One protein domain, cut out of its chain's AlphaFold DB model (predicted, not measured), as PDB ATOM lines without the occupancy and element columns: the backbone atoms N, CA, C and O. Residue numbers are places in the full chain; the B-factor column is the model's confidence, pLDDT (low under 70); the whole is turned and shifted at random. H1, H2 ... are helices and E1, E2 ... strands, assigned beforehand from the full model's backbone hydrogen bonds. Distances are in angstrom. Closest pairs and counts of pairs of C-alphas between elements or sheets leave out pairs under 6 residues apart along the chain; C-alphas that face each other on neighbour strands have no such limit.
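AT A GLANCE: This is residues 42 to 152 of the 174 residues of an uncharacterized protein of Pseudomonas sp. AU12215 (UniProt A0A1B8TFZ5). A long, twisted ribbon of strands curls round H2, with H1 on the same face as H2 and H3 on the opposite face. The hairpin of E2 and E3 makes much of the length, and its turn at Ser 108 is one far end. The printed part has 111 residues with four named helices and four named strands, in the order H1, H2, E1, E2, E3, E4, H3, H4, a mixed class. The sheet E1, E2, E3, E4 is antiparallel, a meander, each strand the antiparallel neighbour of the one before; the whole is loose, with a radius of gyration of the C-alphas of 16.6 A and spans of 59 by 26 by 20 A.

IN THESE COORDINATES: Find C-alpha 51 at (-35.616, -30.091, 36.596); from there H1 runs to residue 59. H2 is residues 62 to 68. E1, residues 76 to 87, is 31.2 A long and bends by 65 degrees at residue 79. Then come E2, residues 92 to 105, 38.7 A, and E3, residues 111 to 124, 39.6 A. E4 is residues 129 to 132, H3 134 to 142, and H4 144 to 149, ending at (-43.386, -18.671, 54.638).

HOW THE PARTS SIT: Look across the hairpins for N 82 and O 98, 2.8 A, N 97 and O 119, 2.8 A, and N 122 and O 130, 2.8 A. Helices on both faces make three layers: H1 is on the sheet at a height of 7.1 A, C-alphas 55 and 85 being 5.1 A apart; H2 comes closest to E4 at C-alphas 63 and 129, 6.0 A; H3 runs along the strands, 13 degrees from E2 on the local plane. H4 is not on the sheet. In all four helices every O i to N i+4 pair is within hydrogen-bond range.

THE WHOLE: C-alphas 42 and 108 are farthest apart, 60.2 A. The printed part has no cut and no long link; pLDDT is under 70 at residues 42, 70 to 75 and 104 to 110.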
ATOM      1  N   PRO A  42     -47.180 -12.530  36.705       62.75
ATOM      2  CA  PRO A  42     -47.322 -13.330  37.918       62.75
ATOM      3  C   PRO A  42     -45.969 -13.477  38.629       62.75
ATOM      4  O   PRO A  42     -44.919 -13.460  37.974       62.75
ATOM      5  N   PRO A  43     -45.959 -13.634  39.962       72.81
ATOM      6  CA  PRO A  43     -44.717 -13.791  40.700       72.81
ATOM      7  C   PRO A  43     -43.998 -15.074  40.264       72.81
ATOM      8  O   PRO A  43     -44.601 -16.143  40.141       72.81
ATOM      9  N   PHE A  44     -42.689 -14.973  40.035       77.00
ATOM     10  CA  PHE A  44     -41.869 -16.116  39.641       77.00
ATOM     11  C   PHE A  44     -41.882 -17.193  40.736       77.00
ATOM     12  O   PHE A  44     -41.600 -16.897  41.897       77.00
ATOM     13  N   SER A  45     -42.199 -18.438  40.364       80.94
ATOM     14  CA  SER A  45     -42.137 -19.604  41.254       80.94
ATOM     15  C   SER A  45     -41.234 -20.683  40.663       80.94
ATOM     16  O   SER A  45     -41.395 -21.075  39.502       80.94
ATOM     17  N   VAL A  46     -40.311 -21.196  41.481       83.88
ATOM     18  CA  VAL A  46     -39.455 -22.340  41.123       83.88
ATOM     19  C   VAL A  46     -40.174 -23.683  41.252       83.88
ATOM     20  O   VAL A  46     -39.738 -24.679  40.683       83.88
ATOM     21  N   ARG A  47     -41.314 -23.726  41.951       82.19
ATOM     22  CA  ARG A  47     -42.030 -24.966  42.278       82.19
ATOM     23  C   ARG A  47     -42.551 -25.724  41.056       82.19
ATOM     24  O   ARG A  47     -42.698 -26.941  41.111       82.19
ATOM     25  N   HIS A  48     -42.833 -25.002  39.975       81.62
ATOM     26  CA  HIS A  48     -43.392 -25.544  38.733       81.62
ATOM     27  C   HIS A  48     -42.378 -25.604  37.586       81.62
ATOM     28  O   HIS A  48     -42.754 -25.864  36.446       81.62
ATOM     29  N   GLN A  49     -41.101 -25.342  37.868       84.38
ATOM     30  CA  GLN A  49     -40.064 -25.318  36.844       84.38
ATOM     31  C   GLN A  49     -39.572 -26.723  36.503       84.38
ATOM     32  O   GLN A  49     -39.668 -27.660  37.298       84.38
ATOM     33  N   GLN A  50     -39.018 -26.861  35.300       86.31
ATOM     34  CA  GLN A  50     -38.396 -28.105  34.860       86.31
ATOM     35  C   GLN A  50     -37.111 -28.378  35.649       86.31
ATOM     36  O   GLN A  50     -36.383 -27.451  36.005       86.31
ATOM     37  N   ALA A  51     -36.802 -29.660  35.857       83.69
ATOM     38  CA  ALA A  51     -35.616 -30.091  36.596       83.69
ATOM     39  C   ALA A  51     -34.314 -29.480  36.044       83.69
ATOM     40  O   ALA A  51     -33.481 -29.031  36.821       83.69
ATOM     41  N   SER A  52     -34.187 -29.361  34.719       85.38
ATOM     42  CA  SER A  52     -33.018 -28.762  34.059       85.38
ATOM     43  C   SER A  52     -32.787 -27.296  34.438       85.38
ATOM     44  O   SER A  52     -31.643 -26.879  34.609       85.38
ATOM     45  N   LEU A  53     -33.853 -26.506  34.609       87.50
ATOM     46  CA  LEU A  53     -33.735 -25.111  35.037       87.50
ATOM     47  C   LEU A  53     -33.267 -25.031  36.494       87.50
ATOM     48  O   LEU A  53     -32.406 -24.219  36.824       87.50
ATOM     49  N   LEU A  54     -33.811 -25.894  37.353       88.69
ATOM     50  CA  LEU A  54     -33.441 -25.961  38.766       88.69
ATOM     51  C   LEU A  54     -31.986 -26.417  38.945       88.69
ATOM     52  O   LEU A  54     -31.247 -25.823  39.724       88.69
ATOM     53  N   GLU A  55     -31.551 -27.421  38.181       89.88
ATOM     54  CA  GLU A  55     -30.150 -27.854  38.127       89.88
ATOM     55  C   GLU A  55     -29.239 -26.722  37.640       89.88
ATOM     56  O   GLU A  55     -28.167 -26.506  38.207       89.88
ATOM     57  N   GLY A  56     -29.696 -25.944  36.654       88.06
ATOM     58  CA  GLY A  56     -29.029 -24.725  36.213       88.06
ATOM     59  C   GLY A  56     -28.847 -23.718  37.350       88.06
ATOM     60  O   GLY A  56     -27.739 -23.228  37.546       88.06
ATOM     61  N   MET A  57     -29.886 -23.445  38.142       88.69
ATOM     62  CA  MET A  57     -29.776 -22.551  39.306       88.69
ATOM     63  C   MET A  57     -28.742 -23.055  40.320       88.69
ATOM     64  O   MET A  57     -27.927 -22.272  40.805       88.69
ATOM     65  N   CYS A  58     -28.724 -24.362  40.593       90.69
ATOM     66  CA  CYS A  58     -27.730 -24.974  41.472       90.69
ATOM     67  C   CYS A  58     -26.302 -24.796  40.936       90.69
ATOM     68  O   CYS A  58     -25.412 -24.413  41.692       90.69
ATOM     69  N   ALA A  59     -26.088 -25.020  39.638       89.19
ATOM     70  CA  ALA A  59     -24.776 -24.916  38.998       89.19
ATOM     71  C   ALA A  59     -24.229 -23.476  38.923       89.19
ATOM     72  O   ALA A  59     -23.021 -23.284  38.828       89.19
ATOM     73  N   HIS A  60     -25.092 -22.458  38.977       89.00
ATOM     74  CA  HIS A  60     -24.672 -21.049  38.981       89.00
ATOM     75  C   HIS A  60     -24.490 -20.467  40.392       89.00
ATOM     76  O   HIS A  60     -24.066 -19.316  40.516       89.00
ATOM     77  N   SER A  61     -24.792 -21.241  41.440       90.00
ATOM     78  CA  SER A  61     -24.661 -20.800  42.830       90.00
ATOM     79  C   SER A  61     -23.203 -20.650  43.267       90.00
ATOM     80  O   SER A  61     -22.304 -21.330  42.766       90.00
ATOM     81  N   ASP A  62     -22.966 -19.777  44.244       88.94
ATOM     82  CA  ASP A  62     -21.618 -19.541  44.761       88.94
ATOM     83  C   ASP A  62     -21.077 -20.747  45.532       88.94
ATOM     84  O   ASP A  62     -19.897 -21.070  45.403       88.94
ATOM     85  N   VAL A  63     -21.936 -21.473  46.259       87.81
ATOM     86  CA  VAL A  63     -21.558 -22.746  46.894       87.81
ATOM     87  C   VAL A  63     -21.068 -23.745  45.849       87.81
ATOM     88  O   VAL A  63     -20.010 -24.346  46.020       87.81
ATOM     89  N   PHE A  64     -21.789 -23.903  44.740       87.00
ATOM     90  CA  PHE A  64     -21.380 -24.832  43.693       87.00
ATOM     91  C   PHE A  64     -20.027 -24.458  43.082       87.00
ATOM     92  O   PHE A  64     -19.164 -25.326  42.948       87.00
ATOM     93  N   LYS A  65     -19.800 -23.173  42.775       87.00
ATOM     94  CA  LYS A  65     -18.494 -22.700  42.287       87.00
ATOM     95  C   LYS A  65     -17.385 -23.077  43.261       87.00
ATOM     96  O   LYS A  65     -16.427 -23.724  42.857       87.00
ATOM     97  N   GLN A  66     -17.579 -22.807  44.552       84.44
ATOM     98  CA  GLN A  66     -16.614 -23.154  45.598       84.44
ATOM     99  C   GLN A  66     -16.331 -24.660  45.721       84.44
ATOM    100  O   GLN A  66     -15.232 -25.023  46.139       84.44
ATOM    101  N   LEU A  67     -17.300 -25.522  45.399       80.75
ATOM    102  CA  LEU A  67     -17.129 -26.980  45.392       80.75
ATOM    103  C   LEU A  67     -16.388 -27.478  44.143       80.75
ATOM    104  O   LEU A  67     -15.681 -28.482  44.199       80.75
ATOM    105  N   THR A  68     -16.574 -26.805  43.007       79.00
ATOM    106  CA  THR A  68     -15.990 -27.219  41.719       79.00
ATOM    107  C   THR A  68     -14.636 -26.585  41.414       79.00
ATOM    108  O   THR A  68     -13.852 -27.165  40.660       79.00
ATOM    109  N   GLU A  69     -14.343 -25.424  41.992       79.06
ATOM    110  CA  GLU A  69     -13.083 -24.720  41.792       79.06
ATOM    111  C   GLU A  69     -11.985 -25.302  42.702       79.06
ATOM    112  O   GLU A  69     -12.197 -25.512  43.902       79.06
ATOM    113  N   PRO A  70     -10.791 -25.601  42.162       64.25
ATOM    114  CA  PRO A  70      -9.697 -26.150  42.951       64.25
ATOM    115  C   PRO A  70      -9.201 -25.118  43.974       64.25
ATOM    116  O   PRO A  70      -8.695 -24.063  43.611       64.25
ATOM    117  N   ARG A  71      -9.328 -25.444  45.268       64.31
ATOM    118  CA  ARG A  71      -8.830 -24.615  46.384       64.31
ATOM    119  C   ARG A  71      -7.332 -24.770  46.693       64.31
ATOM    120  O   ARG A  71      -6.807 -23.952  47.435       64.31
ATOM    121  N   ASP A  72      -6.666 -25.790  46.144       62.88
ATOM    122  CA  ASP A  72      -5.265 -26.119  46.457       62.88
ATOM    123  C   ASP A  72      -4.392 -26.123  45.194       62.88
ATOM    124  O   ASP A  72      -4.876 -26.458  44.113       62.88
ATOM    125  N   ASP A  73      -3.087 -25.883  45.362       61.94
ATOM    126  CA  ASP A  73      -2.051 -25.924  44.308       61.94
ATOM    127  C   ASP A  73      -1.850 -27.318  43.673       61.94
ATOM    128  O   ASP A  73      -1.085 -27.487  42.719       61.94
ATOM    129  N   ALA A  74      -2.510 -28.351  44.203       62.62
ATOM    130  CA  ALA A  74      -2.464 -29.694  43.645       62.62
ATOM    131  C   ALA A  74      -3.375 -29.793  42.407       62.62
ATOM    132  O   ALA A  74      -4.529 -29.361  42.467       62.62
ATOM    133  N   PRO A  75      -2.928 -30.429  41.306       64.94
ATOM    134  CA  PRO A  75      -3.771 -30.657  40.139       64.94
ATOM    135  C   PRO A  75      -4.927 -31.596  40.510       64.94
ATOM    136  O   PRO A  75      -4.790 -32.824  40.541       64.94
ATOM    137  N   LYS A  76      -6.077 -30.992  40.823       70.44
ATOM    138  CA  LYS A  76      -7.347 -31.671  41.065       70.44
ATOM    139  C   LYS A  76      -8.153 -31.675  39.778       70.44
ATOM    140  O   LYS A  76      -8.348 -30.638  39.148       70.44
ATOM    141  N   ARG A  77      -8.650 -32.844  39.390       71.56
ATOM    142  CA  ARG A  77      -9.546 -33.008  38.248       71.56
ATOM    143  C   ARG A  77     -10.903 -33.482  38.738       71.56
ATOM    144  O   ARG A  77     -11.008 -34.537  39.362       71.56
ATOM    145  N   LEU A  78     -11.950 -32.738  38.404       71.88
ATOM    146  CA  LEU A  78     -13.323 -33.199  38.568       71.88
ATOM    147  C   LEU A  78     -13.616 -34.255  37.494       71.88
ATOM    148  O   LEU A  78     -13.495 -33.983  36.300       71.88
ATOM    149  N   VAL A  79     -13.945 -35.476  37.912       74.94
ATOM    150  CA  VAL A  79     -14.134 -36.614  36.987       74.94
ATOM    151  C   VAL A  79     -15.593 -36.978  36.818       74.94
ATOM    152  O   VAL A  79     -16.018 -37.403  35.745       74.94
ATOM    153  N   LYS A  80     -16.378 -36.789  37.872       78.88
ATOM    154  CA  LYS A  80     -17.815 -36.996  37.838       78.88
ATOM    155  C   LYS A  80     -18.473 -35.906  38.648       78.88
ATOM    156  O   LYS A  80     -18.008 -35.586  39.738       78.88
ATOM    157  N   LEU A  81     -19.554 -35.381  38.104       83.81
ATOM    158  CA  LEU A  81     -20.397 -34.423  38.774       83.81
ATOM    159  C   LEU A  81     -21.830 -34.669  38.328       83.81
ATOM    160  O   LEU A  81     -22.119 -34.732  37.132       83.81
ATOM    161  N   LYS A  82     -22.718 -34.840  39.294       88.88
ATOM    162  CA  LYS A  82     -24.146 -34.956  39.084       88.88
ATOM    163  C   LYS A  82     -24.829 -34.019  40.059       88.88
ATOM    164  O   LYS A  82     -24.705 -34.180  41.266       88.88
ATOM    165  N   VAL A  83     -25.558 -33.064  39.509       90.62
ATOM    166  CA  VAL A  83     -26.408 -32.160  40.274       90.62
ATOM    167  C   VAL A  83     -27.819 -32.724  40.237       90.62
ATOM    168  O   VAL A  83     -28.283 -33.169  39.191       90.62
ATOM    169  N   LYS A  84     -28.488 -32.746  41.382       92.62
ATOM    170  CA  LYS A  84     -29.921 -33.002  41.496       92.62
ATOM    171  C   LYS A  84     -30.537 -31.805  42.185       92.62
ATOM    172  O   LYS A  84     -30.046 -31.374  43.226       92.62
ATOM    173  N   ALA A  85     -31.620 -31.297  41.625       92.81
ATOM    174  CA  ALA A  85     -32.314 -30.147  42.167       92.81
ATOM    175  C   ALA A  85     -33.782 -30.484  42.419       92.81
ATOM    176  O   ALA A  85     -34.428 -31.150  41.608       92.81
ATOM    177  N   ALA A  86     -34.312 -30.009  43.541       92.56
ATOM    178  CA  ALA A  86     -35.721 -30.123  43.876       92.56
ATOM    179  C   ALA A  86     -36.231 -28.795  44.443       92.56
ATOM    180  O   ALA A  86     -35.530 -28.148  45.225       92.56
ATOM    181  N   PRO A  87     -37.452 -28.369  44.090       91.31
ATOM    182  CA  PRO A  87     -38.012 -27.157  44.661       91.31
ATOM    183  C   PRO A  87     -38.328 -27.372  46.145       91.31
ATOM    184  O   PRO A  87     -39.012 -28.329  46.514       91.31
ATOM    185  N   LEU A  88     -37.874 -26.451  46.993       90.00
ATOM    186  CA  LEU A  88     -38.241 -26.406  48.411       90.00
ATOM    187  C   LEU A  88     -39.530 -25.593  48.612       90.00
ATOM    188  O   LEU A  88     -40.446 -26.004  49.332       90.00
ATOM    189  N   SER A  89     -39.608 -24.439  47.950       89.00
ATOM    190  CA  SER A  89     -40.719 -23.484  48.017       89.00
ATOM    191  C   SER A  89     -40.902 -22.777  46.669       89.00
ATOM    192  O   SER A  89     -40.325 -23.200  45.670       89.00
ATOM    193  N   ASP A  90     -41.692 -21.700  46.610       86.38
ATOM    194  CA  ASP A  90     -41.771 -20.874  45.397       86.38
ATOM    195  C   ASP A  90     -40.478 -20.088  45.138       86.38
ATOM    196  O   ASP A  90     -40.221 -19.673  44.010       86.38
ATOM    197  N   ARG A  91     -39.646 -19.905  46.170       86.19
ATOM    198  CA  ARG A  91     -38.484 -19.003  46.156       86.19
ATOM    199  C   ARG A  91     -37.147 -19.687  46.453       86.19
ATOM    200  O   ARG A  91     -36.123 -19.005  46.484       86.19
ATOM    201  N   GLY A  92     -37.142 -20.996  46.684       89.38
ATOM    202  CA  GLY A  92     -35.946 -21.735  47.080       89.38
ATOM    203  C   GLY A  92     -35.886 -23.143  46.501       89.38
ATOM    204  O   GLY A  92     -36.910 -23.803  46.306       89.38
ATOM    205  N   VAL A  93     -34.662 -23.600  46.259       93.81
ATOM    206  CA  VAL A  93     -34.311 -24.893  45.668       93.81
ATOM    207  C   VAL A  93     -33.339 -25.601  46.607       93.81
ATOM    208  O   VAL A  93     -32.419 -24.981  47.137       93.81
ATOM    209  N   ILE A  94     -33.547 -26.898  46.819       95.00
ATOM    210  CA  ILE A  94     -32.555 -27.780  47.431       95.00
ATOM    211  C   ILE A  94     -31.749 -28.419  46.308       95.00
ATOM    212  O   ILE A  94     -32.311 -29.008  45.382       95.00
ATOM    213  N   CYS A  95     -30.437 -28.322  46.430       94.69
ATOM    214  CA  CYS A  95     -29.467 -28.880  45.512       94.69
ATOM    215  C   CYS A  95     -28.677 -29.967  46.238       94.69
ATOM    216  O   CYS A  95     -28.195 -29.753  47.348       94.69
ATOM    217  N   ASN A  96     -28.528 -31.123  45.608       94.44
ATOM    218  CA  ASN A  96     -27.609 -32.162  46.043       94.44
ATOM    219  C   ASN A  96     -26.609 -32.423  44.914       94.44
ATOM    220  O   ASN A  96     -26.990 -32.540  43.745       94.44
ATOM    221  N   VAL A  97     -25.329 -32.458  45.265       91.62
ATOM    222  CA  VAL A  97     -24.229 -32.628  44.325       91.62
ATOM    223  C   VAL A  97     -23.438 -33.864  44.700       91.62
ATOM    224  O   VAL A  97     -22.740 -33.887  45.708       91.62
ATOM    225  N   ASP A  98     -23.507 -34.855  43.818       90.75
ATOM    226  CA  ASP A  98     -22.718 -36.076  43.877       90.75
ATOM    227  C   ASP A  98     -21.537 -35.951  42.905       90.75
ATOM    228  O   ASP A  98     -21.726 -35.734  41.703       90.75
ATOM    229  N   GLY A  99     -20.308 -36.137  43.373       86.50
ATOM    230  CA  GLY A  99     -19.125 -36.011  42.534       86.50
ATOM    231  C   GLY A  99     -17.936 -36.859  42.959       86.50
ATOM    232  O   GLY A  99     -17.954 -37.563  43.966       86.50
ATOM    233  N   ALA A 100     -16.891 -36.811  42.138       83.81
ATOM    234  CA  ALA A 100     -15.604 -37.423  42.435       83.81
ATOM    235  C   ALA A 100     -14.465 -36.509  41.973       83.81
ATOM    236  O   ALA A 100     -14.391 -36.135  40.796       83.81
ATOM    237  N   LEU A 101     -13.573 -36.183  42.906       80.50
ATOM    238  CA  LEU A 101     -12.360 -35.409  42.683       80.50
ATOM    239  C   LEU A 101     -11.171 -36.358  42.610       80.50
ATOM    240  O   LEU A 101     -10.924 -37.127  43.535       80.50
ATOM    241  N   GLN A 102     -10.416 -36.295  41.521       79.81
ATOM    242  CA  GLN A 102      -9.128 -36.963  41.417       79.81
ATOM    243  C   GLN A 102      -8.022 -35.986  41.778       79.81
ATOM    244  O   GLN A 102      -7.891 -34.941  41.147       79.81
ATOM    245  N   THR A 103      -7.221 -36.337  42.775       74.75
ATOM    246  CA  THR A 103      -6.014 -35.602  43.148       74.75
ATOM    247  C   THR A 103      -4.810 -36.424  42.722       74.75
ATOM    248  O   THR A 103      -4.646 -37.563  43.168       74.75
ATOM    249  N   ILE A 104      -3.964 -35.863  41.856       69.12
ATOM    250  CA  ILE A 104      -2.704 -36.508  41.474       69.12
ATOM    251  C   ILE A 104      -1.690 -36.178  42.565       69.12
ATOM    252  O   ILE A 104      -1.185 -35.060  42.654       69.12
ATOM    253  N   THR A 105      -1.433 -37.148  43.436       64.25
ATOM    254  CA  THR A 105      -0.457 -37.012  44.516       64.25
ATOM    255  C   THR A 105       0.851 -37.599  44.000       64.25
ATOM    256  O   THR A 105       0.985 -38.809  43.877       64.25
ATOM    257  N   SER A 106       1.798 -36.719  43.672       56.53
ATOM    258  CA  SER A 106       3.136 -37.006  43.130       56.53
ATOM    259  C   SER A 106       3.255 -37.157  41.604       56.53
ATOM    260  O   SER A 106       2.799 -38.123  40.991       56.53
ATOM    261  N   LEU A 107       4.010 -36.222  41.015       59.03
ATOM    262  CA  LEU A 107       4.522 -36.271  39.640       59.03
ATOM    263  C   LEU A 107       5.481 -37.457  39.399       59.03
ATOM    264  O   LEU A 107       5.737 -37.784  38.244       59.03
ATOM    265  N   SER A 108       6.005 -38.107  40.450       58.34
ATOM    266  CA  SER A 108       6.988 -39.198  40.330       58.34
ATOM    267  C   SER A 108       6.412 -40.615  40.448       58.34
ATOM    268  O   SER A 108       7.044 -41.548  39.961       58.34
ATOM    269  N   SER A 109       5.225 -40.804  41.048       63.47
ATOM    270  CA  SER A 109       4.593 -42.130  41.228       63.47
ATOM    271  C   SER A 109       3.235 -42.289  40.536       63.47
ATOM    272  O   SER A 109       2.681 -43.387  40.541       63.47
ATOM    273  N   GLY A 110       2.679 -41.222  39.946       61.88
ATOM    274  CA  GLY A 110       1.423 -41.280  39.186       61.88
ATOM    275  C   GLY A 110       0.211 -41.724  40.011       61.88
ATOM    276  O   GLY A 110      -0.760 -42.235  39.455       61.88
ATOM    277  N   THR A 111       0.259 -41.579  41.336       71.69
ATOM    278  CA  THR A 111      -0.802 -42.066  42.217       71.69
ATOM    279  C   THR A 111      -2.010 -41.134  42.136       71.69
ATOM    280  O   THR A 111      -1.954 -39.965  42.524       71.69
ATOM    281  N   ILE A 112      -3.116 -41.655  41.600       74.50
ATOM    282  CA  ILE A 112      -4.391 -40.942  41.491       74.50
ATOM    283  C   ILE A 112      -5.252 -41.323  42.692       74.50
ATOM    284  O   ILE A 112      -5.736 -42.451  42.785       74.50
ATOM    285  N   VAL A 113      -5.477 -40.375  43.598       78.69
ATOM    286  CA  VAL A 113      -6.417 -40.545  44.710       78.69
ATOM    287  C   VAL A 113      -7.768 -39.995  44.279       78.69
ATOM    288  O   VAL A 113      -7.868 -38.835  43.891       78.69
ATOM    289  N   THR A 114      -8.809 -40.829  44.326       80.19
ATOM    290  CA  THR A 114     -10.183 -40.405  44.027       80.19
ATOM    291  C   THR A 114     -10.956 -40.210  45.325       80.19
ATOM    292  O   THR A 114     -11.177 -41.173  46.056       80.19
ATOM    293  N   THR A 115     -11.406 -38.987  45.579       80.88
ATOM    294  CA  THR A 115     -12.238 -38.628  46.731       80.88
ATOM    295  C   THR A 115     -13.670 -38.404  46.268       80.88
ATOM    296  O   THR A 115     -13.906 -37.642  45.328       80.88
ATOM    297  N   GLN A 116     -14.632 -39.074  46.903       83.69
ATOM    298  CA  GLN A 116     -16.050 -38.826  46.645       83.69
ATOM    299  C   GLN A 116     -16.504 -37.540  47.339       83.69
ATOM    300  O   GLN A 116     -16.067 -37.243  48.446       83.69
ATOM    301  N   MET A 117     -17.386 -36.802  46.676       85.19
ATOM    302  CA  MET A 117     -18.021 -35.591  47.182       85.19
ATOM    303  C   MET A 117     -19.533 -35.810  47.167       85.19
ATOM    304  O   MET A 117     -20.074 -36.229  46.145       85.19
ATOM    305  N   ASN A 118     -20.196 -35.551  48.287       90.69
ATOM    306  CA  ASN A 118     -21.652 -35.545  48.383       90.69
ATOM    307  C   ASN A 118     -22.042 -34.382  49.286       90.69
ATOM    308  O   ASN A 118     -21.890 -34.464  50.500       90.69
ATOM    309  N   GLU A 119     -22.487 -33.297  48.666       91.88
ATOM    310  CA  GLU A 119     -22.801 -32.053  49.359       91.88
ATOM    311  C   GLU A 119     -24.237 -31.640  49.065       91.88
ATOM    312  O   GLU A 119     -24.729 -31.768  47.939       91.88
ATOM    313  N   THR A 120     -24.916 -31.123  50.085       95.12
ATOM    314  CA  THR A 120     -26.278 -30.599  49.966       95.12
ATOM    315  C   THR A 120     -26.274 -29.113  50.302       95.12
ATOM    316  O   THR A 120     -25.608 -28.677  51.235       95.12
ATOM    317  N   PHE A 121     -26.994 -28.306  49.530       95.69
ATOM    318  CA  PHE A 121     -27.091 -26.867  49.763       95.69
ATOM    319  C   PHE A 121     -28.439 -26.300  49.327       95.69
ATOM    320  O   PHE A 121     -29.177 -26.901  48.543       95.69
ATOM    321  N   LEU A 122     -28.759 -25.126  49.860       94.62
ATOM    322  CA  LEU A 122     -29.915 -24.326  49.477       94.62
ATOM    323  C   LEU A 122     -29.503 -23.266  48.470       94.62
ATOM    324  O   LEU A 122     -28.413 -22.712  48.562       94.62
ATOM    325  N   VAL A 123     -30.402 -22.961  47.540       93.81
ATOM    326  CA  VAL A 123     -30.271 -21.836  46.615       93.81
ATOM    327  C   VAL A 123     -31.580 -21.067  46.592       93.81
ATOM    328  O   VAL A 123     -32.653 -21.632  46.372       93.81
ATOM    329  N   SER A 124     -31.498 -19.766  46.817       91.19
ATOM    330  CA  SER A 124     -32.620 -18.844  46.672       91.19
ATOM    331  C   SER A 124     -32.745 -18.349  45.229       91.19
ATOM    332  O   SER A 124     -31.780 -18.331  44.465       91.19
ATOM    333  N   VAL A 125     -33.929 -17.870  44.846       86.19
ATOM    334  CA  VAL A 125     -34.130 -17.195  43.547       86.19
ATOM    335  C   VAL A 125     -33.298 -15.920  43.380       86.19
ATOM    336  O   VAL A 125     -33.117 -15.464  42.256       86.19
ATOM    337  N   THR A 126     -32.798 -15.341  44.474       84.62
ATOM    338  CA  THR A 126     -31.900 -14.177  44.457       84.62
ATOM    339  C   THR A 126     -30.435 -14.564  44.247       84.62
ATOM    340  O   THR A 126     -29.608 -13.680  44.061       84.62
ATOM    341  N   GLY A 127     -30.112 -15.861  44.239       81.31
ATOM    342  CA  GLY A 127     -28.758 -16.380  44.033       81.31
ATOM    343  C   GLY A 127     -27.980 -16.655  45.321       81.31
ATOM    344  O   GLY A 127     -26.931 -17.289  45.259       81.31
ATOM    345  N   GLU A 128     -28.499 -16.257  46.487       88.50
ATOM    346  CA  GLU A 128     -27.895 -16.614  47.778       88.50
ATOM    347  C   GLU A 128     -27.948 -18.129  47.980       88.50
ATOM    348  O   GLU A 128     -28.968 -18.761  47.670       88.50
ATOM    349  N   SER A 129     -26.858 -18.702  48.496       92.44
ATOM    350  CA  SER A 129     -26.718 -20.146  48.675       92.44
ATOM    351  C   SER A 129     -25.949 -20.518  49.938       92.44
ATOM    352  O   SER A 129     -25.052 -19.789  50.356       92.44
ATOM    353  N   GLU A 130     -26.305 -21.653  50.543       94.31
ATOM    354  CA  GLU A 130     -25.739 -22.107  51.820       94.31
ATOM    355  C   GLU A 130     -25.654 -23.638  51.887       94.31
ATOM    356  O   GLU A 130     -26.624 -24.327  51.559       94.31
ATOM    357  N   LEU A 131     -24.503 -24.169  52.321       93.81
ATOM    358  CA  LEU A 131     -24.311 -25.600  52.588       93.81
ATOM    359  C   LEU A 131     -25.134 -26.035  53.798       93.81
ATOM    360  O   LEU A 131     -25.107 -25.397  54.846       93.81
ATOM    361  N   ILE A 132     -25.828 -27.158  53.663       94.94
ATOM    362  CA  ILE A 132     -26.660 -27.729  54.716       94.94
ATOM    363  C   ILE A 132     -26.502 -29.244  54.773       94.94
ATOM    364  O   ILE A 132     -26.105 -29.889  53.806       94.94
ATOM    365  N   SER A 133     -26.875 -29.840  55.905       94.38
ATOM    366  CA  SER A 133     -26.913 -31.296  56.010       94.38
ATOM    367  C   SER A 133     -28.087 -31.889  55.218       94.38
ATOM    368  O   SER A 133     -29.128 -31.248  55.018       94.38
ATOM    369  N   GLU A 134     -27.945 -33.144  54.793       93.38
ATOM    370  CA  GLU A 134     -29.003 -33.867  54.085       93.38
ATOM    371  C   GLU A 134     -30.250 -34.049  54.972       93.38
ATOM    372  O   GLU A 134     -31.388 -33.944  54.505       93.38
ATOM    373  N   GLU A 135     -30.065 -34.280  56.272       94.75
ATOM    374  CA  GLU A 135     -31.153 -34.421  57.241       94.75
ATOM    375  C   GLU A 135     -31.923 -33.111  57.405       94.75
ATOM    376  O   GLU A 135     -33.157 -33.118  57.439       94.75
ATOM    377  N   PHE A 136     -31.211 -31.981  57.443       94.38
ATOM    378  CA  PHE A 136     -31.840 -30.669  57.494       94.38
ATOM    379  C   PHE A 136     -32.623 -30.382  56.208       94.38
ATOM    380  O   PHE A 136     -33.777 -29.960  56.274       94.38
ATOM    381  N   ALA A 137     -32.067 -30.712  55.037       93.56
ATOM    382  CA  ALA A 137     -32.761 -30.579  53.755       93.56
ATOM    383  C   ALA A 137     -34.066 -31.396  53.712       93.56
ATOM    384  O   ALA A 137     -35.107 -30.912  53.248       93.56
ATOM    385  N   LYS A 138     -34.040 -32.628  54.241       93.44
ATOM    386  CA  LYS A 138     -35.227 -33.488  54.374       93.44
ATOM    387  C   LYS A 138     -36.263 -32.877  55.317       93.44
ATOM    388  O   LYS A 138     -37.446 -32.833  54.968       93.44
ATOM    389  N   ALA A 139     -35.834 -32.364  56.470       93.12
ATOM    390  CA  ALA A 139     -36.718 -31.707  57.432       93.12
ATOM    391  C   ALA A 139     -37.391 -30.458  56.832       93.12
ATOM    392  O   ALA A 139     -38.608 -30.289  56.954       93.12
ATOM    393  N   LEU A 140     -36.632 -29.623  56.115       91.88
ATOM    394  CA  LEU A 140     -37.155 -28.450  55.411       91.88
ATOM    395  C   LEU A 140     -38.173 -28.839  54.334       91.88
ATOM    396  O   LEU A 140     -39.261 -28.267  54.281       91.88
ATOM    397  N   SER A 141     -37.861 -29.853  53.523       89.69
ATOM    398  CA  SER A 141     -38.742 -30.339  52.451       89.69
ATOM    399  C   SER A 141     -40.089 -30.851  52.972       89.69
ATOM    400  O   SER A 141     -41.121 -30.686  52.313       89.69
ATOM    401  N   GLY A 142     -40.089 -31.460  54.163       90.06
ATOM    402  CA  GLY A 142     -41.292 -31.936  54.848       90.06
ATOM    403  C   GLY A 142     -42.090 -30.838  55.565       90.06
ATOM    404  O   GLY A 142     -43.271 -31.036  55.864       90.06
ATOM    405  N   SER A 143     -41.489 -29.673  55.823       91.19
ATOM    406  CA  SER A 143     -42.110 -28.602  56.603       91.19
ATOM    407  C   SER A 143     -43.109 -27.785  55.783       91.19
ATOM    408  O   SER A 143     -42.758 -27.010  54.889       91.19
ATOM    409  N   ARG A 144     -44.396 -27.896  56.136       89.00
ATOM    410  CA  ARG A 144     -45.461 -27.068  55.544       89.00
ATOM    411  C   ARG A 144     -45.306 -25.590  55.902       89.00
ATOM    412  O   ARG A 144     -45.601 -24.740  55.069       89.00
ATOM    413  N   THR A 145     -44.825 -25.296  57.109       87.31
ATOM    414  CA  THR A 145     -44.632 -23.926  57.602       87.31
ATOM    415  C   THR A 145     -43.590 -23.189  56.773       87.31
ATOM    416  O   THR A 145     -43.870 -22.107  56.270       87.31
ATOM    417  N   ILE A 146     -42.424 -23.804  56.544       85.06
ATOM    418  CA  ILE A 146     -41.365 -23.203  55.719       85.06
ATOM    419  C   ILE A 146     -41.850 -22.988  54.286       85.06
ATOM    420  O   ILE A 146     -41.639 -21.921  53.712       85.06
ATOM    421  N   ARG A 147     -42.576 -23.962  53.724       85.31
ATOM    422  CA  ARG A 147     -43.165 -23.821  52.389       85.31
ATOM    423  C   ARG A 147     -44.136 -22.643  52.303       85.31
ATOM    424  O   ARG A 147     -44.113 -21.939  51.303       85.31
ATOM    425  N   ALA A 148     -44.969 -22.434  53.322       83.50
ATOM    426  CA  ALA A 148     -45.902 -21.311  53.370       83.50
ATOM    427  C   ALA A 148     -45.174 -19.966  53.521       83.50
ATOM    428  O   ALA A 148     -45.474 -19.027  52.788       83.50
ATOM    429  N   MET A 149     -44.177 -19.888  54.408       84.38
ATOM    430  CA  MET A 149     -43.386 -18.671  54.638       84.38
ATOM    431  C   MET A 149     -42.594 -18.233  53.403       84.38
ATOM    432  O   MET A 149     -42.457 -17.042  53.147       84.38
ATOM    433  N   ALA A 150     -42.085 -19.190  52.629       83.50
ATOM    434  CA  ALA A 150     -41.331 -18.935  51.405       83.50
ATOM    435  C   ALA A 150     -42.189 -19.067  50.131       83.50
ATOM    436  O   ALA A 150     -41.649 -19.281  49.041       83.50
ATOM    437  N   SER A 151     -43.516 -18.981  50.269       81.50
ATOM    438  CA  SER A 151     -44.448 -18.962  49.141       81.50
ATOM    439  C   SER A 151     -44.625 -17.554  48.575       81.50
ATOM    440  O   SER A 151     -44.311 -16.558  49.226       81.50
ATOM    441  N   ASN A 152     -45.191 -17.476  47.374       78.19
ATOM    442  CA  ASN A 152     -45.670 -16.222  46.797       78.19
ATOM    443  C   ASN A 152     -47.117 -15.890  47.221       78.19
ATOM    444  O   ASN A 152     -47.772 -15.077  46.571       78.19
TER     445      ASN A 152